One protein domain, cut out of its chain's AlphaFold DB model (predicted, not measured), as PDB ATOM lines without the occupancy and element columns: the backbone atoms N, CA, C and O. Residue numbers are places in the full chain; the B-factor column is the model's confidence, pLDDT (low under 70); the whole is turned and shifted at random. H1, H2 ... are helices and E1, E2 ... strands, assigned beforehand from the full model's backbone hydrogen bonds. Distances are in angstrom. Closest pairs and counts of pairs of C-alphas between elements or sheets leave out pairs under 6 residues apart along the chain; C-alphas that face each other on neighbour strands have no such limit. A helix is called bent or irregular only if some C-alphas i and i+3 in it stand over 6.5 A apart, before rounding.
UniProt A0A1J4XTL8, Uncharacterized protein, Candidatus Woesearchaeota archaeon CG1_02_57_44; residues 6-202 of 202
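AT A GLANCE: This is residues 6 to 202 of the 202 residues of an uncharacterized protein of Candidatus Woesearchaeota archaeon CG1_02_57_44 (UniProt A0A1J4XTL8). A broad, twisted wall of eight antiparallel strands has helices covering one face: the long H1 lies along E3 and E4, kinked H3 crosses over E5 and E6, and H4 lies over E7, with H5 folded back beside H4 and packed on H1 and H3. The other face bears no named helix, and the long loop of residues 52 to 67 lies on that side. The printed part has 197 residues, and its elements follow in the order E1 E2 E3 E4 E5 E6 H1 H2 H3 E7 E8 H4 H5, five named helices and eight named strands. The sheet's order is E1 - E2 - E3 - E4 - E5 - E6 - E7 - E8, and the class is mixed, helices and strands. The whole is compact, with a radius of gyration of the C-alphas of 16.6 A, and rounded, with spans of 48 by 39 by 38 A.

IN THESE COORDINATES: Find C-alpha 6 at (24.508, 65.496, 178.694); there E1 begins and runs to residue 12. E2 follows at residues 15 to 24, 27.6 A long, then E3 at 28 to 37, 29.4 A, and E4 at 43 to 51, 26.3 A. After the loop come E5, residues 68 to 75, and E6, residues 80 to 87. Look next for C-alpha 93 at (36.846, 62.223, 196.823); from there H1 runs 37.8 A to residue 118. H2 is residues 123 to 127, and H3 is residues 130 to 153, 32.4 A long, with a kink of 65 degrees near residue 137. E7 spans residues 157 to 161, E8 164 to 167 and H4 171 to 178. H5, residues 181 to 199, is 26.4 A long, has a kink of 37 degrees near residue 188 and ends at C-alpha 199, (16.324, 47.834, 216.406). H3 and H5 are irregular: C-alphas 136 and 139 are 7.5 A apart, and C-alphas 182 and 185 are 7.4 A apart.

HOW THE PARTS SIT: Start at edge strand E1 and cross the sheet. E1 to E6 form a meander, each strand the antiparallel neighbour of the one before. Look for N 8 and O 19 at 2.8 A between E1 and E2, N 18 and O 34 at 2.8 A between E2 and E3, N 31 and O 48 at 2.9 A between E3 and E4, N 47 and O 72 at 2.8 A between E4 and E5, and N 71 and O 84 at 2.9 A between E5 and E6. E6 and E7 have N 85 and O 158 at 2.8 A; the hairpin of E7 and edge strand E8 has N 159 and O 166 at 2.8 A. H1, H3 and H4 are on the same face, making two layers, helices on one face of a sheet. H1 runs along the strands over E3 and E4, at a height over the sheet of 9.2 A; its closest C-alphas to E4 are those of Val 100 and Val 50, 6.1 A. H3 runs across the strands, over E6 and only just over E5, where 3 of its C-alphas fall. H4 runs slantwise to the strands, over E7, at 40 degrees to it on the local plane. H2 and H5 only graze the sheet. H1 touches H3 with residues 98 to 108 alone, closest at the C-alphas of Gly 102 and Lys 141, 3.9 A; they run opposite ways at a steep tilt of 68 degrees, only just short of about perpendicular. H5 touches H1 with residues 182 to 186 alone, closest at Pro 185 and Val 106, whose C-alphas are 5.8 A apart. H3 touches H5, closest at the C-alphas of Ile 145 and Leu 190, 5.8 A. H4 and H5 form a helical hairpin, at a shallow tilt of 9 degrees, closest at the C-alphas of Leu 178 and Tyr 187, 6.5 A. H2 touches H1, closest at the C-alphas of Ile 123 and Gly 115, 5.7 A. H4 is apart from H1, H2 and H3. In H1, H2 and H4 every O i to N i+4 pair is within hydrogen-bond range; in H3 14 of 20 are, in H5 12 of 15.

THE WHOLE: The two C-alphas farthest apart are those of Asp 39 and Ile 202, 53.4 A. The printed part has no cut and ends at the chain's last residue. The link E4 to E5 is long, with 16 residues; the others are tight. The mean pLDDT of the printed part is 79.6, and 26 residues are under 70, among them residues 53 to 62 and 76 to 80.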
ATOM      1  N   LYS A   6      25.284  66.372 179.578       73.12
ATOM      2  CA  LYS A   6      24.508  65.496 178.694       73.12
ATOM      3  C   LYS A   6      23.024  65.737 178.930       73.12
ATOM      4  O   LYS A   6      22.514  65.546 180.030       73.12
ATOM      5  N   THR A   7      22.322  66.173 177.887       74.94
ATOM      6  CA  THR A   7      20.858  66.280 177.897       74.94
ATOM      7  C   THR A   7      20.270  65.245 176.946       74.94
ATOM      8  O   THR A   7      20.764  65.059 175.828       74.94
ATOM      9  N   ARG A   8      19.215  64.570 177.392       75.94
ATOM     10  CA  ARG A   8      18.408  63.645 176.599       75.94
ATOM     11  C   ARG A   8      16.954  64.084 176.639       75.94
ATOM     12  O   ARG A   8      16.470  64.564 177.663       75.94
ATOM     13  N   HIS A   9      16.306  63.956 175.492       78.06
ATOM     14  CA  HIS A   9      14.918  64.322 175.272       78.06
ATOM     15  C   HIS A   9      14.194  63.105 174.720       78.06
ATOM     16  O   HIS A   9      14.674  62.499 173.765       78.06
ATOM     17  N   LEU A  10      13.050  62.789 175.313       76.62
ATOM     18  CA  LEU A  10      12.182  61.710 174.878       76.62
ATOM     19  C   LEU A  10      10.741  62.212 174.807       76.62
ATOM     20  O   LEU A  10      10.321  63.038 175.624       76.62
ATOM     21  N   GLN A  11       9.994  61.699 173.836       75.94
ATOM     22  CA  GLN A  11       8.540  61.753 173.842       75.94
ATOM     23  C   GLN A  11       8.006  60.339 174.040       75.94
ATOM     24  O   GLN A  11       8.322  59.459 173.246       75.94
ATOM     25  N   ALA A  12       7.213  60.135 175.090       71.88
ATOM     26  CA  ALA A  12       6.588  58.851 175.396       71.88
ATOM     27  C   ALA A  12       5.168  59.093 175.916       71.88
ATOM     28  O   ALA A  12       4.973  59.918 176.808       71.88
ATOM     29  N   ALA A  13       4.176  58.415 175.326       72.12
ATOM     30  CA  ALA A  13       2.778  58.400 175.777       72.12
ATOM     31  C   ALA A  13       2.190  59.785 176.153       72.12
ATOM     32  O   ALA A  13       1.648  59.962 177.239       72.12
ATOM     33  N   GLY A  14       2.345  60.803 175.294       75.75
ATOM     34  CA  GLY A  14       1.828  62.162 175.556       75.75
ATOM     35  C   GLY A  14       2.638  62.992 176.567       75.75
ATOM     36  O   GLY A  14       2.233  64.092 176.946       75.75
ATOM     37  N   HIS A  15       3.807  62.501 176.985       76.50
ATOM     38  CA  HIS A  15       4.730  63.186 177.884       76.50
ATOM     39  C   HIS A  15       6.018  63.570 177.156       76.50
ATOM     40  O   HIS A  15       6.553  62.831 176.331       76.50
ATOM     41  N   THR A  16       6.552  64.738 177.496       81.12
ATOM     42  CA  THR A  16       7.921  65.136 177.169       81.12
ATOM     43  C   THR A  16       8.795  64.928 178.390       81.12
ATOM     44  O   THR A  16       8.575  65.549 179.432       81.12
ATOM     45  N   ILE A  17       9.817  64.097 178.238       76.12
ATOM     46  CA  ILE A  17      10.761  63.761 179.293       76.12
ATOM     47  C   ILE A  17      12.107  64.349 178.922       76.12
ATOM     48  O   ILE A  17      12.600  64.198 177.801       76.12
ATOM     49  N   ARG A  18      12.710  65.049 179.872       80.25
ATOM     50  CA  ARG A  18      14.050  65.592 179.733       80.25
ATOM     51  C   ARG A  18      14.877  65.162 180.923       80.25
ATOM     52  O   ARG A  18      14.591  65.578 182.043       80.25
ATOM     53  N   VAL A  19      15.942  64.420 180.651       75.56
ATOM     54  CA  VAL A  19      16.990  64.154 181.633       75.56
ATOM     55  C   VAL A  19      18.209  64.976 181.286       75.56
ATOM     56  O   VAL A  19      18.666  65.004 180.141       75.56
ATOM     57  N   ARG A  20      18.725  65.687 182.279       79.19
ATOM     58  CA  ARG A  20      19.961  66.450 182.185       79.19
ATOM     59  C   ARG A  20      20.903  65.967 183.272       79.19
ATOM     60  O   ARG A  20      20.589  66.097 184.449       79.19
ATOM     61  N   ILE A  21      22.062  65.483 182.856       76.81
ATOM     62  CA  ILE A  21      23.204  65.209 183.721       76.81
ATOM     63  C   ILE A  21      24.208  66.321 183.453       76.81
ATOM     64  O   ILE A  21      24.572  66.560 182.300       76.81
ATOM     65  N   ALA A  22      24.598  67.040 184.493       78.88
ATOM     66  CA  ALA A  22      25.569  68.113 184.398       78.88
ATOM     67  C   ALA A  22      26.557  68.005 185.553       78.88
ATOM     68  O   ALA A  22      26.148  67.985 186.711       78.88
ATOM     69  N   GLU A  23      27.838  67.966 185.230       76.06
ATOM     70  CA  GLU A  23      28.888  68.357 186.153       76.06
ATOM     71  C   GLU A  23      28.902  69.889 186.239       76.06
ATOM     72  O   GLU A  23      28.839  70.592 185.225       76.06
ATOM     73  N   GLU A  24      28.918  70.406 187.456       71.88
ATOM     74  CA  GLU A  24      28.985  71.824 187.780       71.88
ATOM     75  C   GLU A  24      30.350  72.142 188.408       71.88
ATOM     76  O   GLU A  24      31.013  71.275 188.981       71.88
ATOM     77  N   ASP A  25      30.775  73.405 188.313       61.91
ATOM     78  CA  ASP A  25      32.033  73.850 188.911       61.91
ATOM     79  C   ASP A  25      32.062  73.570 190.424       61.91
ATOM     80  O   ASP A  25      31.188  74.016 191.170       61.91
ATOM     81  N   GLY A  26      33.119  72.891 190.882       63.78
ATOM     82  CA  GLY A  26      33.346  72.601 192.299       63.78
ATOM     83  C   GLY A  26      32.962  71.194 192.764       63.78
ATOM     84  O   GLY A  26      32.470  71.075 193.870       63.78
ATOM     85  N   PHE A  27      33.217  70.131 191.991       67.44
ATOM     86  CA  PHE A  27      32.853  68.750 192.369       67.44
ATOM     87  C   PHE A  27      31.361  68.601 192.701       67.44
ATOM     88  O   PHE A  27      30.993  67.936 193.668       67.44
ATOM     89  N   ALA A  28      30.497  69.250 191.918       74.62
ATOM     90  CA  ALA A  28      29.054  69.092 192.013       74.62
ATOM     91  C   ALA A  28      28.503  68.418 190.760       74.62
ATOM     92  O   ALA A  28      28.897  68.720 189.640       74.62
ATOM     93  N   PHE A  29      27.536  67.538 190.957       77.69
ATOM     94  CA  PHE A  29      26.815  66.833 189.917       77.69
ATOM     95  C   PHE A  29      25.325  67.057 190.107       77.69
ATOM     96  O   PHE A  29      24.765  66.860 191.185       77.69
ATOM     97  N   THR A  30      24.668  67.458 189.030       79.38
ATOM     98  CA  THR A  30      23.227  67.639 188.972       79.38
ATOM     99  C   THR A  30      22.644  66.613 188.015       79.38
ATOM    100  O   THR A  30      23.019  66.561 186.841       79.38
ATOM    101  N   VAL A  31      21.661  65.858 188.498       75.19
ATOM    102  CA  VAL A  31      20.829  64.967 187.692       75.19
ATOM    103  C   VAL A  31      19.391  65.463 187.784       75.19
ATOM    104  O   VAL A  31      18.738  65.392 188.821       75.19
ATOM    105  N   GLN A  32      18.894  66.023 186.689       79.56
ATOM    106  CA  GLN A  32      17.575  66.634 186.616       79.56
ATOM    107  C   GLN A  32      16.677  65.821 185.692       79.56
ATOM    108  O   GLN A  32      16.974  65.713 184.504       79.56
ATOM    109  N   LEU A  33      15.550  65.347 186.214       77.19
ATOM    110  CA  LEU A  33      14.438  64.811 185.446       77.19
ATOM    111  C   LEU A  33      13.297  65.825 185.407       77.19
ATOM    112  O   LEU A  33      12.764  66.250 186.430       77.19
ATOM    113  N   LYS A  34      12.880  66.187 184.201       81.00
ATOM    114  CA  LYS A  34      11.695  67.003 183.963       81.00
ATOM    115  C   LYS A  34      10.709  66.212 183.117       81.00
ATOM    116  O   LYS A  34      11.040  65.850 181.990       81.00
ATOM    117  N   VAL A  35       9.505  66.017 183.637       77.44
ATOM    118  CA  VAL A  35       8.379  65.405 182.930       77.44
ATOM    119  C   VAL A  35       7.314  66.472 182.704       77.44
ATOM    120  O   VAL A  35       6.923  67.194 183.623       77.44
ATOM    121  N   ARG A  36       6.862  66.606 181.459       79.56
ATOM    122  CA  ARG A  36       5.803  67.537 181.066       79.56
ATOM    123  C   ARG A  36       4.726  66.797 180.287       79.56
ATOM    124  O   ARG A  36       5.026  66.251 179.231       79.56
ATOM    125  N   GLU A  37       3.490  66.858 180.758       76.62
ATOM    126  CA  GLU A  37       2.317  66.404 180.005       76.62
ATOM    127  C   GLU A  37       1.999  67.407 178.887       76.62
ATOM    128  O   GLU A  37       1.995  68.624 179.117       76.62
ATOM    129  N   GLN A  38       1.778  66.916 177.665       64.31
ATOM    130  CA  GLN A  38       1.564  67.767 176.488       64.31
ATOM    131  C   GLN A  38       0.210  68.497 176.537       64.31
ATOM    132  O   GLN A  38       0.173  69.691 176.236       64.31
ATOM    133  N   ASP A  39      -0.844  67.833 177.022       65.69
ATOM    134  CA  ASP A  39      -2.222  68.343 176.931       65.69
ATOM    135  C   ASP A  39      -2.757  68.950 178.237       65.69
ATOM    136  O   ASP A  39      -3.499  69.930 178.218       65.69
ATOM    137  N   ALA A  40      -2.354  68.423 179.396       65.44
ATOM    138  CA  ALA A  40      -2.889  68.859 180.690       65.44
ATOM    139  C   ALA A  40      -2.126  70.041 181.317       65.44
ATOM    140  O   ALA A  40      -2.511  70.556 182.369       65.44
ATOM    141  N   GLY A  41      -1.005  70.460 180.717       64.44
ATOM    142  CA  GLY A  41      -0.144  71.513 181.264       64.44
ATOM    143  C   GLY A  41       0.502  71.161 182.612       64.44
ATOM    144  O   GLY A  41       1.065  72.049 183.265       64.44
ATOM    145  N   GLN A  42       0.436  69.892 183.034       71.88
ATOM    146  CA  GLN A  42       1.115  69.406 184.227       71.88
ATOM    147  C   GLN A  42       2.619  69.319 183.967       71.88
ATOM    148  O   GLN A  42       3.086  68.870 182.918       71.88
ATOM    149  N   GLU A  43       3.391  69.814 184.929       75.94
ATOM    150  CA  GLU A  43       4.844  69.783 184.888       75.94
ATOM    151  C   GLU A  43       5.350  69.320 186.247       75.94
ATOM    152  O   GLU A  43       5.073  69.956 187.273       75.94
ATOM    153  N   HIS A  44       6.098  68.222 186.199       78.19
ATOM    154  CA  HIS A  44       6.762  67.591 187.322       78.19
ATOM    155  C   HIS A  44       8.260  67.756 187.113       78.19
ATOM    156  O   HIS A  44       8.815  67.416 186.061       78.19
ATOM    157  N   LEU A  45       8.919  68.318 188.115       79.12
ATOM    158  CA  LEU A  45      10.360  68.456 188.125       79.12
ATOM    159  C   LEU A  45      10.900  67.742 189.354       79.12
ATOM    160  O   LEU A  45      10.548  68.096 190.477       79.12
ATOM    161  N   VAL A  46      11.790  66.788 189.106       79.00
ATOM    162  CA  VAL A  46      12.587  66.111 190.123       79.00
ATOM    163  C   VAL A  46      14.045  66.405 189.805       79.00
ATOM    164  O   VAL A  46      14.541  66.087 188.722       79.00
ATOM    165  N   LYS A  47      14.752  67.066 190.712       82.25
ATOM    166  CA  LYS A  47      16.173  67.364 190.546       82.25
ATOM    167  C   LYS A  47      16.934  66.814 191.738       82.25
ATOM    168  O   LYS A  47      16.722  67.264 192.858       82.25
ATOM    169  N   PHE A  48      17.864  65.914 191.458       81.88
ATOM    170  CA  PHE A  48      18.873  65.475 192.406       81.88
ATOM    171  C   PHE A  48      20.156  66.259 192.173       81.88
ATOM    172  O   PHE A  48      20.539  66.542 191.031       81.88
ATOM    173  N   LYS A  49      20.823  66.628 193.256       82.12
ATOM    174  CA  LYS A  49      22.123  67.281 193.204       82.12
ATOM    175  C   LYS A  49      23.020  66.743 194.302       82.12
ATOM    176  O   LYS A  49      22.569  66.625 195.435       82.12
ATOM    177  N   VAL A  50      24.267  66.444 193.958       81.06
ATOM    178  CA  VAL A  50      25.273  65.882 194.866       81.06
ATOM    179  C   VAL A  50      26.591  66.610 194.691       81.06
ATOM    180  O   VAL A  50      26.976  66.867 193.555       81.06
ATOM    181  N   GLY A  51      27.298  66.914 195.774       79.25
ATOM    182  CA  GLY A  51      28.649  67.483 195.724       79.25
ATOM    183  C   GLY A  51      28.772  68.839 196.394       79.25
ATOM    184  O   GLY A  51      27.954  69.159 197.246       79.25
ATOM    185  N   ILE A  52      29.807  69.613 196.061       74.25
ATOM    186  CA  ILE A  52      30.093  70.897 196.727       74.25
ATOM    187  C   ILE A  52      29.578  72.054 195.865       74.25
ATOM    188  O   ILE A  52      29.987  72.247 194.722       74.25
ATOM    189  N   GLU A  53      28.664  72.862 196.397       68.25
ATOM    190  CA  GLU A  53      28.119  74.006 195.661       68.25
ATOM    191  C   GLU A  53      28.980  75.260 195.806       68.25
ATOM    192  O   GLU A  53      29.030  75.888 196.858       68.25
ATOM    193  N   ARG A  54      29.532  75.770 194.705       57.03
ATOM    194  CA  ARG A  54      30.007  77.162 194.675       57.03
ATOM    195  C   ARG A  54      28.840  78.104 194.368       57.03
ATOM    196  O   ARG A  54      28.617  78.486 193.222       57.03
ATOM    197  N   HIS A  55      28.052  78.468 195.379       57.44
ATOM    198  CA  HIS A  55      26.974  79.454 195.204       57.44
ATOM    199  C   HIS A  55      27.505  80.884 195.015       57.44
ATOM    200  O   HIS A  55      28.391  81.327 195.737       57.44
ATOM    201  N   GLN A  56      26.856  81.647 194.123       43.34
ATOM    202  CA  GLN A  56      26.837  83.125 194.119       43.34
ATOM    203  C   GLN A  56      25.580  83.705 194.815       43.34
ATOM    204  O   GLN A  56      25.256  84.883 194.658       43.34
ATOM    205  N   THR A  57      24.797  82.898 195.542       43.50
ATOM    206  CA  THR A  57      23.502  83.338 196.090       43.50
ATOM    207  C   THR A  57      23.625  83.947 197.493       43.50
ATOM    208  O   THR A  57      24.412  83.502 198.319       43.50
ATOM    209  N   LYS A  58      22.826  84.995 197.762       46.19
ATOM    210  CA  LYS A  58      22.959  85.879 198.940       46.19
ATOM    211  C   LYS A  58      22.616  85.247 200.302       46.19
ATOM    212  O   LYS A  58      22.977  85.832 201.313       46.19
ATOM    213  N   THR A  59      21.956  84.085 200.344       48.81
ATOM    214  CA  THR A  59      21.653  83.340 201.587       48.81
ATOM    215  C   THR A  59      21.283  81.893 201.247       48.81
ATOM    216  O   THR A  59      20.120  81.631 200.919       48.81
ATOM    217  N   PRO A  60      22.232  80.946 201.272       56.31
ATOM    218  CA  PRO A  60      21.898  79.532 201.167       56.31
ATOM    219  C   PRO A  60      21.216  79.056 202.461       56.31
ATOM    220  O   PRO A  60      21.527  79.516 203.558       56.31
ATOM    221  N   SER A  61      20.261  78.132 202.336       61.91
ATOM    222  CA  SER A  61      19.628  77.441 203.474       61.91
ATOM    223  C   SER A  61      20.549  76.400 204.125       61.91
ATOM    224  O   SER A  61      20.128  75.680 205.025       61.91
ATOM    225  N   HIS A  62      21.780  76.302 203.631       66.69
ATOM    226  CA  HIS A  62      22.771  75.292 203.943       66.69
ATOM    227  C   HIS A  62      24.186  75.849 203.786       66.69
ATOM    228  O   HIS A  62      24.392  76.941 203.255       66.69
ATOM    229  N   ARG A  63      25.171  75.083 204.241       70.06
ATOM    230  CA  ARG A  63      26.584  75.385 204.038       70.06
ATOM    231  C   ARG A  63      26.988  74.932 202.636       70.06
ATOM    232  O   ARG A  63      26.886  73.760 202.317       70.06
ATOM    233  N   ALA A  64      27.371  75.874 201.783       69.44
ATOM    234  CA  ALA A  64      27.701  75.600 200.382       69.44
ATOM    235  C   ALA A  64      29.121  75.020 200.212       69.44
ATOM    236  O   ALA A  64      29.432  74.373 199.218       69.44
ATOM    237  N   ASP A  65      29.978  75.253 201.206       74.12
ATOM    238  CA  ASP A  65      31.372  74.815 201.278       74.12
ATOM    239  C   ASP A  65      31.539  73.336 201.640       74.12
ATOM    240  O   ASP A  65      32.655  72.822 201.580       74.12
ATOM    241  N   ILE A  66      30.450  72.657 202.006       81.25
ATOM    242  CA  ILE A  66      30.463  71.247 202.374       81.25
ATOM    243  C   ILE A  66      29.707  70.406 201.341       81.25
ATOM    244  O   ILE A  66      28.738  70.887 200.750       81.25
ATOM    245  N   PRO A  67      30.131  69.155 201.117       83.94
ATOM    246  CA  PRO A  67      29.417  68.214 200.271       83.94
ATOM    247  C   PRO A  67      27.988  67.992 200.756       83.94
ATOM    248  O   PRO A  67      27.740  67.803 201.949       83.94
ATOM    249  N   HIS A  68      27.042  67.974 199.827       87.75
ATOM    250  CA  HIS A  68      25.640  67.748 200.153       87.75
ATOM    251  C   HIS A  68      24.920  66.915 199.112       87.75
ATOM    252  O   HIS A  68      25.374  66.753 197.982       87.75
ATOM    253  N   PHE A  69      23.756  66.424 199.517       87.50
ATOM    254  CA  PHE A  69      22.758  65.805 198.669       87.50
ATOM    255  C   PHE A  69      21.463  66.613 198.757       87.50
ATOM    256  O   PHE A  69      20.977  66.919 199.847       87.50
ATOM    257  N   GLN A  70      20.899  66.980 197.614       87.75
ATOM    258  CA  GLN A  70      19.672  67.761 197.522       87.75
ATOM    259  C   GLN A  70      18.675  67.083 196.590       87.75
ATOM    260  O   GLN A  70      19.023  66.697 195.474       87.75
ATOM    261  N   ILE A  71      17.418  67.026 197.029       86.56
ATOM    262  CA  ILE A  71      16.262  66.640 196.219       86.56
ATOM    263  C   ILE A  71      15.349  67.857 196.114       86.56
ATOM    264  O   ILE A  71      14.799  68.301 197.121       86.56
ATOM    265  N   ASP A  72      15.165  68.385 194.908       84.69
ATOM    266  CA  ASP A  72      14.117  69.360 194.616       84.69
ATOM    267  C   ASP A  72      12.969  68.665 193.892       84.69
ATOM    268  O   ASP A  72      13.135  68.173 192.774       84.69
ATOM    269  N   TYR A  73      11.795  68.694 194.509       82.62
ATOM    270  CA  TYR A  73      10.536  68.295 193.905       82.62
ATOM    271  C   TYR A  73       9.647  69.517 193.697       82.62
ATOM    272  O   TYR A  73       9.403  70.295 194.625       82.62
ATOM    273  N   TYR A  74       9.142  69.688 192.480       79.75
ATOM    274  CA  TYR A  74       8.231  70.772 192.139       79.75
ATOM    275  C   TYR A  74       7.082  70.283 191.265       79.75
ATOM    276  O   TYR A  74       7.294  69.669 190.217       79.75
ATOM    277  N   HIS A  75       5.867  70.647 191.678       75.06
ATOM    278  CA  HIS A  75       4.639  70.377 190.945       75.06
ATOM    279  C   HIS A  75       3.959  71.695 190.571       75.06
ATOM    280  O   HIS A  75       3.412  72.405 191.426       75.06
ATOM    281  N   ARG A  76       3.950  72.027 189.274       69.56
ATOM    282  CA  ARG A  76       3.497  73.349 188.803       69.56
ATOM    283  C   ARG A  76       2.048  73.663 189.171       69.56
ATOM    284  O   ARG A  76       1.767  74.758 189.656       69.56
ATOM    285  N   THR A  77       1.131  72.718 188.971       65.69
ATOM    286  CA  THR A  77      -0.305  72.929 189.233       65.69
ATOM    287  C   THR A  77      -0.631  73.087 190.719       65.69
ATOM    288  O   THR A  77      -1.561  73.815 191.053       65.69
ATOM    289  N   ARG A  78       0.159  72.495 191.627       62.59
ATOM    290  CA  ARG A  78      -0.033  72.643 193.081       62.59
ATOM    291  C   ARG A  78       0.660  73.877 193.662       62.59
ATOM    292  O   ARG A  78       0.380  74.221 194.804       62.59
ATOM    293  N   ARG A  79       1.563  74.529 192.911       62.28
ATOM    294  CA  ARG A  79       2.490  75.574 193.404       62.28
ATOM    295  C   ARG A  79       3.249  75.164 194.677       62.28
ATOM    296  O   ARG A  79       3.718  76.032 195.406       62.28
ATOM    297  N   LYS A  80       3.372  73.858 194.925       62.62
ATOM    298  CA  LYS A  80       4.068  73.296 196.080       62.62
ATOM    299  C   LYS A  80       5.430  72.786 195.654       62.62
ATOM    300  O   LYS A  80       5.554  72.128 194.615       62.62
ATOM    301  N   GLY A  81       6.434  73.132 196.445       74.19
ATOM    302  CA  GLY A  81       7.814  72.723 196.236       74.19
ATOM    303  C   GLY A  81       8.388  72.159 197.524       74.19
ATOM    304  O   GLY A  81       8.293  72.798 198.575       74.19
ATOM    305  N   VAL A  82       8.987  70.978 197.430       80.88
ATOM    306  CA  VAL A  82       9.732  70.358 198.525       80.88
ATOM    307  C   VAL A  82      11.199  70.352 198.131       80.88
ATOM    308  O   VAL A  82      11.555  69.867 197.059       80.88
ATOM    309  N   ARG A  83      12.049  70.906 198.991       85.81
ATOM    310  CA  ARG A  83      13.501  70.771 198.900       85.81
ATOM    311  C   ARG A  83      13.993  70.021 200.121       85.81
ATOM    312  O   ARG A  83      13.905  70.548 201.226       85.81
ATOM    313  N   ALA A  84      14.530  68.834 199.913       83.94
ATOM    314  CA  ALA A  84      15.210  68.055 200.930       83.94
ATOM    315  C   ALA A  84      16.722  68.245 200.771       83.94
ATOM    316  O   ALA A  84      17.230  68.193 199.653       83.94
ATOM    317  N   TYR A  85      17.423  68.502 201.869       86.88
ATOM    318  CA  TYR A  85      18.852  68.788 201.902       86.88
ATOM    319  C   TYR A  85      19.531  67.964 202.994       86.88
ATOM    320  O   TYR A  85      19.135  68.030 204.158       86.88
ATOM    321  N   PHE A  86      20.590  67.253 202.623       87.25
ATOM    322  CA  PHE A  86      21.425  66.457 203.512       87.25
ATOM    323  C   PHE A  86      22.871  66.922 203.372       87.25
ATOM    324  O   PHE A  86      23.407  66.941 202.266       87.25
ATOM    325  N   THR A  87      23.519  67.262 204.479       87.62
ATOM    326  CA  THR A  87      24.979  67.407 204.497       87.62
ATOM    327  C   THR A  87      25.612  66.024 204.483       87.62
ATOM    328  O   THR A  87      25.248  65.193 205.307       87.62
ATOM    329  N   LEU A  88      26.547  65.769 203.573       87.25
ATOM    330  CA  LEU A  88      27.223  64.479 203.468       87.25
ATOM    331  C   LEU A  88      28.534  64.506 204.255       87.25
ATOM    332  O   LEU A  88      29.422  65.309 203.967       87.25
ATOM    333  N   GLU A  89      28.680  63.572 205.188       84.50
ATOM    334  CA  GLU A  89      29.951  63.292 205.859       84.50
ATOM    335  C   GLU A  89      30.819  62.420 204.930       84.50
ATOM    336  O   GLU A  89      30.845  61.190 205.001       84.50
ATOM    337  N   VAL A  90      31.496  63.055 203.969       80.69
ATOM    338  CA  VAL A  90      32.385  62.351 203.030       80.69
ATOM    339  C   VAL A  90      33.803  62.223 203.578       80.69
ATOM    340  O   VAL A  90      34.342  63.135 204.198       80.69
ATOM    341  N   ARG A  91      34.418  61.065 203.322       86.50
ATOM    342  CA  ARG A  91      35.742  60.705 203.847       86.50
ATOM    343  C   ARG A  91      36.854  61.159 202.909       86.50
ATOM    344  O   ARG A  91      37.900  61.611 203.358       86.50
ATOM    345  N   ASP A  92      36.596  61.047 201.611       87.44
ATOM    346  CA  ASP A  92      37.494  61.407 200.526       87.44
ATOM    347  C   ASP A  92      36.698  61.641 199.224       87.44
ATOM    348  O   ASP A  92      35.465  61.541 199.185       87.44
ATOM    349  N   GLU A  93      37.414  61.984 198.153       84.81
ATOM    350  CA  GLU A  93      36.846  62.223 196.823       84.81
ATOM    351  C   GLU A  93      36.199  60.965 196.221       84.81
ATOM    352  O   GLU A  93      35.173  61.065 195.548       84.81
ATOM    353  N   GLN A  94      36.746  59.778 196.505       89.25
ATOM    354  CA  GLN A  94      36.197  58.516 196.013       89.25
ATOM    355  C   GLN A  94      34.831  58.233 196.648       89.25
ATOM    356  O   GLN A  94      33.887  57.880 195.941       89.25
ATOM    357  N   HIS A  95      34.687  58.484 197.950       89.62
ATOM    358  CA  HIS A  95      33.420  58.357 198.663       89.62
ATOM    359  C   HIS A  95      32.362  59.311 198.096       89.62
ATOM    360  O   HIS A  95      31.211  58.922 197.894       89.62
ATOM    361  N   LEU A  96      32.753  60.548 197.768       86.56
ATOM    362  CA  LEU A  96      31.859  61.498 197.110       86.56
ATOM    363  C   LEU A  96      31.443  61.020 195.710       86.56
ATOM    364  O   LEU A  96      30.264  61.104 195.354       86.56
ATOM    365  N   LEU A  97      32.384  60.497 194.924       87.06
ATOM    366  CA  LEU A  97      32.104  59.941 193.603       87.06
ATOM    367  C   LEU A  97      31.140  58.749 193.684       87.06
ATOM    368  O   LEU A  97      30.245  58.621 192.847       87.06
ATOM    369  N   ASP A  98      31.270  57.901 194.699       91.44
ATOM    370  CA  ASP A  98      30.359  56.775 194.899       91.44
ATOM    371  C   ASP A  98      28.948  57.245 195.291       91.44
ATOM    372  O   ASP A  98      27.967  56.711 194.773       91.44
ATOM    373  N   CYS A  99      28.805  58.331 196.058       90.19
ATOM    374  CA  CYS A  99      27.502  58.981 196.268       90.19
ATOM    375  C   CYS A  99      26.890  59.517 194.957       90.19
ATOM    376  O   CYS A  99      25.681  59.385 194.721       90.19
ATOM    377  N   VAL A 100      27.706  60.095 194.069       87.25
ATOM    378  CA  VAL A 100      27.260  60.555 192.739       87.25
ATOM    379  C   VAL A 100      26.777  59.375 191.892       87.25
ATOM    380  O   VAL A 100      25.688  59.439 191.319       87.25
ATOM    381  N   LYS A 101      27.533  58.272 191.852       87.69
ATOM    382  CA  LYS A 101      27.126  57.036 191.162       87.69
ATOM    383  C   LYS A 101      25.826  56.471 191.737       87.69
ATOM    384  O   LYS A 101      24.923  56.151 190.971       87.69
ATOM    385  N   GLY A 102      25.681  56.433 193.062       90.81
ATOM    386  CA  GLY A 102      24.445  56.002 193.726       90.81
ATOM    387  C   GLY A 102      23.230  56.848 193.330       90.81
ATOM    388  O   GLY A 102      22.129  56.327 193.171       90.81
ATOM    389  N   THR A 103      23.437  58.139 193.066       88.81
ATOM    390  CA  THR A 103      22.378  59.041 192.581       88.81
ATOM    391  C   THR A 103      21.932  58.710 191.158       88.81
ATOM    392  O   THR A 103      20.758  58.876 190.823       88.81
ATOM    393  N   LEU A 104      22.843  58.222 190.309       85.12
ATOM    394  CA  LEU A 104      22.491  57.748 188.969       85.12
ATOM    395  C   LEU A 104      21.635  56.479 189.031       85.12
ATOM    396  O   LEU A 104      20.678  56.382 188.266       85.12
ATOM    397  N   VAL A 105      21.928  55.562 189.961       89.94
ATOM    398  CA  VAL A 105      21.103  54.363 190.200       89.94
ATOM    399  C   VAL A 105      19.689  54.760 190.626       89.94
ATOM    400  O   VAL A 105      18.718  54.321 190.022       89.94
ATOM    401  N   VAL A 106      19.563  55.673 191.595       89.19
ATOM    402  CA  VAL A 106      18.263  56.220 192.028       89.19
ATOM    403  C   VAL A 106      17.479  56.824 190.860       89.19
ATOM    404  O   VAL A 106      16.272  56.620 190.745       89.19
ATOM    405  N   MET A 107      18.146  57.591 189.992       83.19
ATOM    406  CA  MET A 107      17.488  58.185 188.827       83.19
ATOM    407  C   MET A 107      17.002  57.115 187.842       83.19
ATOM    408  O   MET A 107      15.950  57.292 187.231       83.19
ATOM    409  N   ALA A 108      17.755  56.029 187.677       85.56
ATOM    410  CA  ALA A 108      17.368  54.916 186.818       85.56
ATOM    411  C   ALA A 108      16.097  54.233 187.325       85.56
ATOM    412  O   ALA A 108      15.144  54.124 186.562       85.56
ATOM    413  N   GLU A 109      16.035  53.905 188.618       88.31
ATOM    414  CA  GLU A 109      14.842  53.314 189.240       88.31
ATOM    415  C   GLU A 109      13.614  54.224 189.099       88.31
ATOM    416  O   GLU A 109      12.512  53.772 188.800       88.31
ATOM    417  N   LEU A 110      13.800  55.537 189.255       85.44
ATOM    418  CA  LEU A 110      12.717  56.503 189.093       85.44
ATOM    419  C   LEU A 110      12.209  56.577 187.647       85.44
ATOM    420  O   LEU A 110      11.007  56.721 187.406       85.44
ATOM    421  N   LEU A 111      13.124  56.511 186.681       81.38
ATOM    422  CA  LEU A 111      12.788  56.445 185.265       81.38
ATOM    423  C   LEU A 111      12.070  55.136 184.934       81.38
ATOM    424  O   LEU A 111      11.074  55.191 184.227       81.38
ATOM    425  N   GLU A 112      12.517  54.003 185.470       86.00
ATOM    426  CA  GLU A 112      11.849  52.700 185.361       86.00
ATOM    427  C   GLU A 112      10.406  52.771 185.874       86.00
ATOM    428  O   GLU A 112       9.476  52.520 185.109       86.00
ATOM    429  N   GLN A 113      10.196  53.244 187.106       83.88
ATOM    430  CA  GLN A 113       8.860  53.438 187.688       83.88
ATOM    431  C   GLN A 113       7.987  54.393 186.863       83.88
ATOM    432  O   GLN A 113       6.761  54.271 186.804       83.88
ATOM    433  N   PHE A 114       8.588  55.419 186.255       78.81
ATOM    434  CA  PHE A 114       7.867  56.290 185.333       78.81
ATOM    435  C   PHE A 114       7.490  55.545 184.046       78.81
ATOM    436  O   PHE A 114       6.334  55.615 183.633       78.81
ATOM    437  N   GLY A 115       8.435  54.820 183.451       78.00
ATOM    438  CA  GLY A 115       8.247  53.998 182.260       78.00
ATOM    439  C   GLY A 115       7.121  52.988 182.432       78.00
ATOM    440  O   GLY A 115       6.218  52.933 181.603       78.00
ATOM    441  N   GLU A 116       7.098  52.272 183.554       82.38
ATOM    442  CA  GLU A 116       6.019  51.345 183.909       82.38
ATOM    443  C   GLU A 116       4.649  52.035 183.951       82.38
ATOM    444  O   GLU A 116       3.689  51.535 183.364       82.38
ATOM    445  N   ARG A 117       4.557  53.220 184.574       78.94
ATOM    446  CA  ARG A 117       3.304  53.993 184.655       78.94
ATOM    447  C   ARG A 117       2.784  54.445 183.293       78.94
ATOM    448  O   ARG A 117       1.572  54.573 183.131       78.94
ATOM    449  N   VAL A 118       3.673  54.707 182.336       73.31
ATOM    450  CA  VAL A 118       3.302  55.193 180.995       73.31
ATOM    451  C   VAL A 118       3.357  54.119 179.904       73.31
ATOM    452  O   VAL A 118       3.082  54.422 178.744       73.31
ATOM    453  N   GLY A 119       3.678  52.871 180.257       75.81
ATOM    454  CA  GLY A 119       3.767  51.747 179.321       75.81
ATOM    455  C   GLY A 119       5.011  51.745 178.421       75.81
ATOM    456  O   GLY A 119       4.953  51.187 177.327       75.81
ATOM    457  N   ASP A 120       6.121  52.353 178.851       76.56
ATOM    458  CA  ASP A 120       7.412  52.379 178.144       76.56
ATOM    459  C   ASP A 120       8.541  51.820 179.032       76.56
ATOM    460  O   ASP A 120       9.233  52.548 179.742       76.56
ATOM    461  N   SER A 121       8.740  50.500 178.992       73.56
ATOM    462  CA  SER A 121       9.770  49.803 179.778       73.56
ATOM    463  C   SER A 121      11.201  50.019 179.272       73.56
ATOM    464  O   SER A 121      12.157  49.697 179.970       73.56
ATOM    465  N   GLY A 122      11.383  50.582 178.071       75.00
ATOM    466  CA  GLY A 122      12.702  50.836 177.485       75.00
ATOM    467  C   GLY A 122      13.296  52.189 177.875       75.00
ATOM    468  O   GLY A 122      14.347  52.573 177.359       75.00
ATOM    469  N   ILE A 123      12.611  52.956 178.721       75.94
ATOM    470  CA  ILE A 123      12.899  54.373 178.940       75.94
ATOM    471  C   ILE A 123      14.275  54.627 179.562       75.94
ATOM    472  O   ILE A 123      14.944  55.602 179.213       75.94
ATOM    473  N   VAL A 124      14.735  53.726 180.437       76.19
ATOM    474  CA  VAL A 124      16.048  53.840 181.081       76.19
ATOM    475  C   VAL A 124      17.150  53.689 180.046       76.19
ATOM    476  O   VAL A 124      17.966  54.595 179.936       76.19
ATOM    477  N   GLY A 125      17.132  52.639 179.220       72.38
ATOM    478  CA  GLY A 125      18.152  52.409 178.184       72.38
ATOM    479  C   GLY A 125      18.232  53.512 177.117       72.38
ATOM    480  O   GLY A 125      19.279  53.729 176.509       72.38
ATOM    481  N   GLN A 126      17.147  54.264 176.912       70.12
ATOM    482  CA  GLN A 126      17.105  55.398 175.979       70.12
ATOM    483  C   GLN A 126      17.780  56.665 176.534       70.12
ATOM    484  O   GLN A 126      18.176  57.563 175.781       70.12
ATOM    485  N   VAL A 127      17.911  56.759 177.857       69.56
ATOM    486  CA  VAL A 127      18.282  57.994 178.557       69.56
ATOM    487  C   VAL A 127      19.578  57.838 179.351       69.56
ATOM    488  O   VAL A 127      20.419  58.745 179.358       69.56
ATOM    489  N   LEU A 128      19.755  56.678 179.970       72.81
ATOM    490  CA  LEU A 128      20.890  56.255 180.772       72.81
ATOM    491  C   LEU A 128      21.468  54.947 180.207       72.81
ATOM    492  O   LEU A 128      20.804  54.213 179.485       72.81
ATOM    493  N   TYR A 129      22.726  54.647 180.530       75.44
ATOM    494  CA  TYR A 129      23.322  53.353 180.189       75.44
ATOM    495  C   TYR A 129      22.823  52.302 181.188       75.44
ATOM    496  O   TYR A 129      23.462  52.097 182.217       75.44
ATOM    497  N   ALA A 130      21.654  51.714 180.911       73.00
ATOM    498  CA  ALA A 130      20.964  50.782 181.811       73.00
ATOM    499  C   ALA A 130      21.875  49.636 182.282       73.00
ATOM    500  O   ALA A 130      21.974  49.399 183.481       73.00
ATOM    501  N   ASP A 131      22.615  49.020 181.357       74.00
ATOM    502  CA  ASP A 131      23.504  47.890 181.655       74.00
ATOM    503  C   ASP A 131      24.630  48.292 182.620       74.00
ATOM    504  O   ASP A 131      24.823  47.661 183.654       74.00
ATOM    505  N   ALA A 132      25.302  49.419 182.356       77.88
ATOM    506  CA  ALA A 132      26.348  49.933 183.244       77.88
ATOM    507  C   ALA A 132      25.801  50.284 184.639       77.88
ATOM    508  O   ALA A 132      26.477  50.091 185.647       77.88
ATOM    509  N   ILE A 133      24.565  50.787 184.722       81.00
ATOM    510  CA  ILE A 133      23.925  51.078 186.010       81.00
ATOM    511  C   ILE A 133      23.665  49.789 186.788       81.00
ATOM    512  O   ILE A 133      24.041  49.713 187.959       81.00
ATOM    513  N   ALA A 134      23.061  48.793 186.142       76.62
ATOM    514  CA  ALA A 134      22.697  47.533 186.772       76.62
ATOM    515  C   ALA A 134      23.930  46.730 187.215       76.62
ATOM    516  O   ALA A 134      23.959  46.226 188.341       76.62
ATOM    517  N   GLU A 135      24.953  46.639 186.367       81.12
ATOM    518  CA  GLU A 135      26.115  45.774 186.592       81.12
ATOM    519  C   GLU A 135      27.203  46.435 187.448       81.12
ATOM    520  O   GLU A 135      27.767  45.787 188.329       81.12
ATOM    521  N   GLU A 136      27.491  47.721 187.226       84.88
ATOM    522  CA  GLU A 136      28.650  48.382 187.840       84.88
ATOM    523  C   GLU A 136      28.269  49.316 188.990       84.88
ATOM    524  O   GLU A 136      28.992  49.411 189.985       84.88
ATOM    525  N   LEU A 137      27.151  50.039 188.864       89.06
ATOM    526  CA  LEU A 137      26.826  51.138 189.781       89.06
ATOM    527  C   LEU A 137      25.879  50.734 190.911       89.06
ATOM    528  O   LEU A 137      25.838  51.433 191.923       89.06
ATOM    529  N   SER A 138      25.158  49.617 190.785       88.25
ATOM    530  CA  SER A 138      24.193  49.133 191.784       88.25
ATOM    531  C   SER A 138      24.695  49.184 193.240       88.25
ATOM    532  O   SER A 138      23.961  49.698 194.092       88.25
ATOM    533  N   PRO A 139      25.938  48.763 193.575       93.62
ATOM    534  CA  PRO A 139      26.437  48.835 194.954       93.62
ATOM    535  C   PRO A 139      26.524  50.264 195.513       93.62
ATOM    536  O   PRO A 139      26.367  50.475 196.717       93.62
ATOM    537  N   CYS A 140      26.728  51.264 194.654       94.25
ATOM    538  CA  CYS A 140      26.865  52.662 195.056       94.25
ATOM    539  C   CYS A 140      25.566  53.253 195.620       94.25
ATOM    540  O   CYS A 140      25.617  54.218 196.385       94.25
ATOM    541  N   LYS A 141      24.397  52.677 195.299       93.88
ATOM    542  CA  LYS A 141      23.132  53.096 195.918       93.88
ATOM    543  C   LYS A 141      23.165  52.875 197.427       93.88
ATOM    544  O   LYS A 141      22.778  53.767 198.174       93.88
ATOM    545  N   GLN A 142      23.656  51.721 197.882       94.69
ATOM    546  CA  GLN A 142      23.724  51.422 199.312       94.69
ATOM    547  C   GLN A 142      24.661  52.396 200.039       94.69
ATOM    548  O   GLN A 142      24.294  52.902 201.094       94.69
ATOM    549  N   ILE A 143      25.799  52.742 199.426       94.88
ATOM    550  CA  ILE A 143      26.725  53.763 199.946       94.88
ATOM    551  C   ILE A 143      25.996  55.097 200.139       94.88
ATOM    552  O   ILE A 143      26.036  55.661 201.227       94.88
ATOM    553  N   LEU A 144      25.271  55.574 199.119       94.06
ATOM    554  CA  LEU A 144      24.490  56.809 199.229       94.06
ATOM    555  C   LEU A 144      23.475  56.738 200.382       94.06
ATOM    556  O   LEU A 144      23.391  57.673 201.173       94.06
ATOM    557  N   ILE A 145      22.719  55.641 200.501       94.88
ATOM    558  CA  ILE A 145      21.725  55.471 201.574       94.88
ATOM    559  C   ILE A 145      22.382  55.469 202.957       94.88
ATOM    560  O   ILE A 145      21.856  56.103 203.872       94.88
ATOM    561  N   ASP A 146      23.529  54.810 203.117       94.44
ATOM    562  CA  ASP A 146      24.263  54.789 204.383       94.44
ATOM    563  C   ASP A 146      24.774  56.186 204.769       94.44
ATOM    564  O   ASP A 146      24.617  56.586 205.923       94.44
ATOM    565  N   VAL A 147      25.281  56.973 203.814       92.94
ATOM    566  CA  VAL A 147      25.701  58.360 204.083       92.94
ATOM    567  C   VAL A 147      24.506  59.240 204.454       92.94
ATOM    568  O   VAL A 147      24.575  59.985 205.427       92.94
ATOM    569  N   LEU A 148      23.379  59.132 203.742       92.12
ATOM    570  CA  LEU A 148      22.159  59.878 204.085       92.12
ATOM    571  C   LEU A 148      21.625  59.502 205.475       92.12
ATOM    572  O   LEU A 148      21.099  60.356 206.195       92.12
ATOM    573  N   HIS A 149      21.762  58.233 205.859       92.88
ATOM    574  CA  HIS A 149      21.409  57.751 207.189       92.88
ATOM    575  C   HIS A 149      22.314  58.351 208.274       92.88
ATOM    576  O   HIS A 149      21.805  58.804 209.303       92.88
ATOM    577  N   GLU A 150      23.627  58.422 208.043       91.31
ATOM    578  CA  GLU A 150      24.562  59.115 208.938       91.31
ATOM    579  C   GLU A 150      24.170  60.593 209.106       91.31
ATOM    580  O   GLU A 150      23.995  61.056 210.237       91.31
ATOM    581  N   SER A 151      23.881  61.299 208.008       88.38
ATOM    582  CA  SER A 151      23.398  62.689 208.040       88.38
ATOM    583  C   SER A 151      22.108  62.856 208.850       88.38
ATOM    584  O   SER A 151      21.933  63.846 209.566       88.38
ATOM    585  N   PHE A 152      21.178  61.902 208.733       88.62
ATOM    586  CA  PHE A 152      19.932  61.895 209.497       88.62
ATOM    587  C   PHE A 152      20.195  61.720 210.998       88.62
ATOM    588  O   PHE A 152      19.693  62.510 211.806       88.62
ATOM    589  N   ARG A 153      21.021  60.735 211.373       88.50
ATOM    590  CA  ARG A 153      21.421  60.473 212.766       88.50
ATOM    591  C   ARG A 153      22.068  61.704 213.401       88.50
ATOM    592  O   ARG A 153      21.750  62.051 214.540       88.50
ATOM    593  N   ASP A 154      22.898  62.400 212.635       86.94
ATOM    594  CA  ASP A 154      23.671  63.550 213.103       86.94
ATOM    595  C   ASP A 154      22.858  64.866 213.038       86.94
ATOM    596  O   ASP A 154      23.375  65.952 213.306       86.94
ATOM    597  N   ARG A 155      21.545  64.770 212.760       81.19
ATOM    598  CA  ARG A 155      20.566  65.877 212.698       81.19
ATOM    599  C   ARG A 155      20.910  66.944 211.661       81.19
ATOM    600  O   ARG A 155      20.563  68.116 211.819       81.19
ATOM    601  N   GLN A 156      21.549  66.527 210.576       81.19
ATOM    602  CA  GLN A 156      21.940  67.385 209.462       81.19
ATOM    603  C   GLN A 156      20.953  67.311 208.282       81.19
ATOM    604  O   GLN A 156      21.255  67.790 207.188       81.19
ATOM    605  N   PHE A 157      19.763  66.732 208.494       84.06
ATOM    606  CA  PHE A 157      18.701  66.674 207.493       84.06
ATOM    607  C   PHE A 157      17.752  67.880 207.608       84.06
ATOM    608  O   PHE A 157      17.054  68.067 208.610       84.06
ATOM    609  N   ILE A 158      17.724  68.714 206.568       84.75
ATOM    610  CA  ILE A 158      16.929  69.943 206.490       84.75
ATOM    611  C   ILE A 158      15.942  69.820 205.336       84.75
ATOM    612  O   ILE A 158      16.306  69.450 204.223       84.75
ATOM    613  N   VAL A 159      14.689  70.197 205.566       81.12
ATOM    614  CA  VAL A 159      13.667  70.254 204.522       81.12
ATOM    615  C   VAL A 159      13.063  71.644 204.459       81.12
ATOM    616  O   VAL A 159      12.720  72.245 205.475       81.12
ATOM    617  N   ARG A 160      12.895  72.155 203.243       80.44
ATOM    618  CA  ARG A 160      12.149  73.372 202.955       80.44
ATOM    619  C   ARG A 160      10.877  73.021 202.196       80.44
ATOM    620  O   ARG A 160      10.946  72.553 201.063       80.44
ATOM    621  N   VAL A 161       9.729  73.284 202.813       79.69
ATOM    622  CA  VAL A 161       8.402  73.093 202.209       79.69
ATOM    623  C   VAL A 161       7.745  74.454 202.079       79.69
ATOM    624  O   VAL A 161       7.598  75.158 203.077       79.69
ATOM    625  N   ASP A 162       7.393  74.848 200.856       75.69
ATOM    626  CA  ASP A 162       6.664  76.096 200.577       75.69
ATOM    627  C   ASP A 162       7.307  77.342 201.225       75.69
ATOM    628  O   ASP A 162       6.645  78.255 201.711       75.69
ATOM    629  N   GLY A 163       8.642  77.374 201.255       73.25
ATOM    630  CA  GLY A 163       9.416  78.469 201.836       73.25
ATOM    631  C   GLY A 163       9.793  78.292 203.309       73.25
ATOM    632  O   GLY A 163      10.731  78.961 203.738       73.25
ATOM    633  N   ILE A 164       9.157  77.368 204.035       79.12
ATOM    634  CA  ILE A 164       9.383  77.105 205.464       79.12
ATOM    635  C   ILE A 164      10.476  76.051 205.640       79.12
ATOM    636  O   ILE A 164      10.333  74.928 205.162       79.12
ATOM    637  N   THR A 165      11.539  76.400 206.363       85.25
ATOM    638  CA  THR A 165      12.646  75.493 206.702       85.25
ATOM    639  C   THR A 165      12.349  74.727 207.992       85.25
ATOM    640  O   THR A 165      11.944  75.324 208.989       85.25
ATOM    641  N   LYS A 166      12.577  73.414 207.984       83.81
ATOM    642  CA  LYS A 166      12.438  72.509 209.130       83.81
ATOM    643  C   LYS A 166      13.646  71.579 209.191       83.81
ATOM    644  O   LYS A 166      14.042  71.030 208.169       83.81
ATOM    645  N   THR A 167      14.197  71.364 210.380       86.81
ATOM    646  CA  THR A 167      15.145  70.267 210.615       86.81
ATOM    647  C   THR A 167      14.353  69.009 210.932       86.81
ATOM    648  O   THR A 167      13.437  69.039 211.757       86.81
ATOM    649  N   ILE A 168      14.689  67.914 210.264       85.38
ATOM    650  CA  ILE A 168      14.035  66.625 210.444       85.38
ATOM    651  C   ILE A 168      14.901  65.794 211.383       85.38
ATOM    652  O   ILE A 168      16.059  65.513 211.087       85.38
ATOM    653  N   THR A 169      14.342  65.420 212.531       83.38
ATOM    654  CA  THR A 169      15.073  64.688 213.580       83.38
ATOM    655  C   THR A 169      14.408  63.369 213.947       83.38
ATOM    656  O   THR A 169      14.864  62.686 214.858       83.38
ATOM    657  N   THR A 170      13.288  63.030 213.308       85.31
ATOM    658  CA  THR A 170      12.519  61.818 213.602       85.31
ATOM    659  C   THR A 170      12.046  61.158 212.316       85.31
ATOM    660  O   THR A 170      11.757  61.831 211.324       85.31
ATOM    661  N   LYS A 171      11.909  59.831 212.363       85.19
ATOM    662  CA  LYS A 171      11.362  59.014 211.274       85.19
ATOM    663  C   LYS A 171      10.000  59.527 210.804       85.19
ATOM    664  O   LYS A 171       9.786  59.701 209.611       85.19
ATOM    665  N   ARG A 172       9.107  59.838 211.751       86.56
ATOM    666  CA  ARG A 172       7.766  60.367 211.465       86.56
ATOM    667  C   ARG A 172       7.825  61.672 210.670       86.56
ATOM    668  O   ARG A 172       7.174  61.783 209.644       86.56
ATOM    669  N   GLN A 173       8.650  62.628 211.101       85.38
ATOM    670  CA  GLN A 173       8.824  63.884 210.365       85.38
ATOM    671  C   GLN A 173       9.389  63.654 208.961       85.38
ATOM    672  O   GLN A 173       9.046  64.404 208.056       85.38
ATOM    673  N   MET A 174      10.257  62.653 208.779       83.56
ATOM    674  CA  MET A 174      10.789  62.303 207.463       83.56
ATOM    675  C   MET A 174       9.707  61.732 206.541       83.56
ATOM    676  O   MET A 174       9.635  62.135 205.385       83.56
ATOM    677  N   GLN A 175       8.850  60.846 207.054       83.38
ATOM    678  CA  GLN A 175       7.693  60.333 206.313       83.38
ATOM    679  C   GLN A 175       6.775  61.484 205.890       83.38
ATOM    680  O   GLN A 175       6.519  61.647 204.703       83.38
ATOM    681  N   ASP A 176       6.420  62.371 206.824       81.25
ATOM    682  CA  ASP A 176       5.526  63.509 206.566       81.25
ATOM    683  C   ASP A 176       6.023  64.455 205.448       81.25
ATOM    684  O   ASP A 176       5.229  65.199 204.868       81.25
ATOM    685  N   VAL A 177       7.334  64.489 205.169       77.31
ATOM    686  CA  VAL A 177       7.936  65.428 204.204       77.31
ATOM    687  C   VAL A 177       8.478  64.783 202.929       77.31
ATOM    688  O   VAL A 177       8.618  65.492 201.933       77.31
ATOM    689  N   LEU A 178       8.796  63.484 202.943       75.94
ATOM    690  CA  LEU A 178       9.346  62.754 201.793       75.94
ATOM    691  C   LEU A 178       8.376  61.742 201.173       75.94
ATOM    692  O   LEU A 178       8.755  61.121 200.186       75.94
ATOM    693  N   GLU A 179       7.150  61.586 201.687       76.06
ATOM    694  CA  GLU A 179       6.113  60.716 201.103       76.06
ATOM    695  C   GLU A 179       5.558  61.295 199.783       76.06
ATOM    696  O   GLU A 179       4.408  61.722 199.660       76.06
ATOM    697  N   ILE A 180       6.426  61.350 198.775       76.50
ATOM    698  CA  ILE A 180       6.121  61.659 197.381       76.50
ATOM    699  C   ILE A 180       6.596  60.477 196.521       76.50
ATOM    700  O   ILE A 180       7.715  60.003 196.737       76.50
ATOM    701  N   PRO A 181       5.799  60.003 195.543       75.94
ATOM    702  CA  PRO A 181       6.165  58.842 194.724       75.94
ATOM    703  C   PRO A 181       7.548  58.982 194.074       75.94
ATOM    704  O   PRO A 181       8.337  58.050 194.030       75.94
ATOM    705  N   GLU A 182       7.898  60.189 193.634       75.25
ATOM    706  CA  GLU A 182       9.174  60.469 192.977       75.25
ATOM    707  C   GLU A 182      10.391  60.519 193.922       75.25
ATOM    708  O   GLU A 182      11.515  60.691 193.460       75.25
ATOM    709  N   ALA A 183      10.217  60.406 195.237       77.88
ATOM    710  CA  ALA A 183      11.335  60.247 196.171       77.88
ATOM    711  C   ALA A 183      11.441  58.814 196.713       77.88
ATOM    712  O   ALA A 183      12.385  58.521 197.450       77.88
ATOM    713  N   GLU A 184      10.497  57.933 196.364       86.56
ATOM    714  CA  GLU A 184      10.402  56.552 196.850       86.56
ATOM    715  C   GLU A 184      11.706  55.756 196.729       86.56
ATOM    716  O   GLU A 184      12.123  55.175 197.741       86.56
ATOM    717  N   PRO A 185      12.436  55.823 195.596       88.12
ATOM    718  CA  PRO A 185      13.730  55.156 195.442       88.12
ATOM    719  C   PRO A 185      14.794  55.519 196.493       88.12
ATOM    720  O   PRO A 185      15.742  54.759 196.695       88.12
ATOM    721  N   ILE A 186      14.656  56.667 197.170       87.56
ATOM    722  CA  ILE A 186      15.547  57.098 198.259       87.56
ATOM    723  C   ILE A 186      14.890  56.926 199.625       87.56
ATOM    724  O   ILE A 186      15.520  56.384 200.536       87.56
ATOM    725  N   TYR A 187      13.659  57.420 199.811       86.69
ATOM    726  CA  TYR A 187      13.102  57.532 201.158       86.69
ATOM    727  C   TYR A 187      12.764  56.161 201.754       86.69
ATOM    728  O   TYR A 187      12.968  55.980 202.953       86.69
ATOM    729  N   LEU A 188      12.293  55.188 200.961       90.81
ATOM    730  CA  LEU A 188      11.978  53.853 201.482       90.81
ATOM    731  C   LEU A 188      13.235  53.106 201.957       90.81
ATOM    732  O   LEU A 188      13.243  52.665 203.111       90.81
ATOM    733  N   PRO A 189      14.321  53.003 201.159       92.81
ATOM    734  CA  PRO A 189      15.575  52.429 201.646       92.81
ATOM    735  C   PRO A 189      16.127  53.143 202.883       92.81
ATOM    736  O   PRO A 189      16.588  52.484 203.814       92.81
ATOM    737  N   LEU A 190      16.037  54.476 202.928       91.31
ATOM    738  CA  LEU A 190      16.495  55.264 204.072       91.31
ATOM    739  C   LEU A 190      15.667  54.986 205.338       91.31
ATOM    740  O   LEU A 190      16.241  54.790 206.407       91.31
ATOM    741  N   LEU A 191      14.335  54.915 205.231       90.69
ATOM    742  CA  LEU A 191      13.457  54.551 206.351       90.69
ATOM    743  C   LEU A 191      13.781  53.162 206.893       90.69
ATOM    744  O   LEU A 191      13.922  53.006 208.104       90.69
ATOM    745  N   LYS A 192      13.940  52.180 206.000       92.38
ATOM    746  CA  LYS A 192      14.328  50.819 206.377       92.38
ATOM    747  C   LYS A 192      15.661  50.820 207.127       92.38
ATOM    748  O   LYS A 192      15.787  50.175 208.163       92.38
ATOM    749  N   ARG A 193      16.643  51.584 206.642       93.00
ATOM    750  CA  ARG A 193      17.961  51.670 207.277       93.00
ATOM    751  C   ARG A 193      17.901  52.268 208.687       93.00
ATOM    752  O   ARG A 193      18.569  51.753 209.580       93.00
ATOM    753  N   ILE A 194      17.080  53.301 208.885       90.25
ATOM    754  CA  ILE A 194      16.825  53.907 210.203       90.25
ATOM    755  C   ILE A 194      16.187  52.884 211.155       90.25
ATOM    756  O   ILE A 194      16.633  52.738 212.289       90.25
ATOM    757  N   GLU A 195      15.179  52.138 210.693       89.12
ATOM    758  CA  GLU A 195      14.505  51.104 211.496       89.12
ATOM    759  C   GLU A 195      15.455  49.983 211.947       89.12
ATOM    760  O   GLU A 195      15.385  49.516 213.089       89.12
ATOM    761  N   GLU A 196      16.355  49.550 211.063       90.12
ATOM    762  CA  GLU A 196      17.371  48.540 211.371       90.12
ATOM    763  C   GLU A 196      18.380  49.018 212.423       90.12
ATOM    764  O   GLU A 196      18.828  48.211 213.238       90.12
ATOM    765  N   ASP A 197      18.761  50.301 212.411       86.44
ATOM    766  CA  ASP A 197      19.674  50.876 213.408       86.44
ATOM    767  C   ASP A 197      18.994  51.026 214.774       86.44
ATOM    768  O   ASP A 197      19.567  50.629 215.792       86.44
ATOM    769  N   ASP A 198      17.748  51.508 214.797       82.50
ATOM    770  CA  ASP A 198      16.947  51.624 216.021       82.50
ATOM    771  C   ASP A 198      16.754  50.256 216.696       82.50
ATOM    772  O   ASP A 198      16.891  50.135 217.914       82.50
ATOM    773  N   SER A 199      16.520  49.203 215.905       80.44
ATOM    774  CA  SER A 199      16.324  47.834 216.406       80.44
ATOM    775  C   SER A 199      17.582  47.215 217.027       80.44
ATOM    776  O   SER A 199      17.472  46.283 217.816       80.44
ATOM    777  N   ARG A 200      18.781  47.704 216.679       78.19
ATOM    778  CA  ARG A 200      20.067  47.224 217.228       78.19
ATOM    779  C   ARG A 200      20.477  47.928 218.522       78.19
ATOM    780  O   ARG A 200      21.454  47.520 219.144       78.19
ATOM    781  N   ARG A 201      19.789  49.012 218.889       67.75
ATOM    782  CA  ARG A 201      20.058  49.807 220.100       67.75
ATOM    783  C   ARG A 201      19.218  49.375 221.307       67.75
ATOM    784  O   ARG A 201      19.414  49.933 222.385       67.75
ATOM    785  N   ILE A 202      18.292  48.434 221.110       53.38
ATOM    786  CA  ILE A 202      17.419  47.823 222.124       53.38
ATOM    787  C   ILE A 202      18.036  46.494 222.560       53.38
ATOM    788  O   ILE A 202      18.046  46.239 223.784       53.38
TER     789      ILE A 202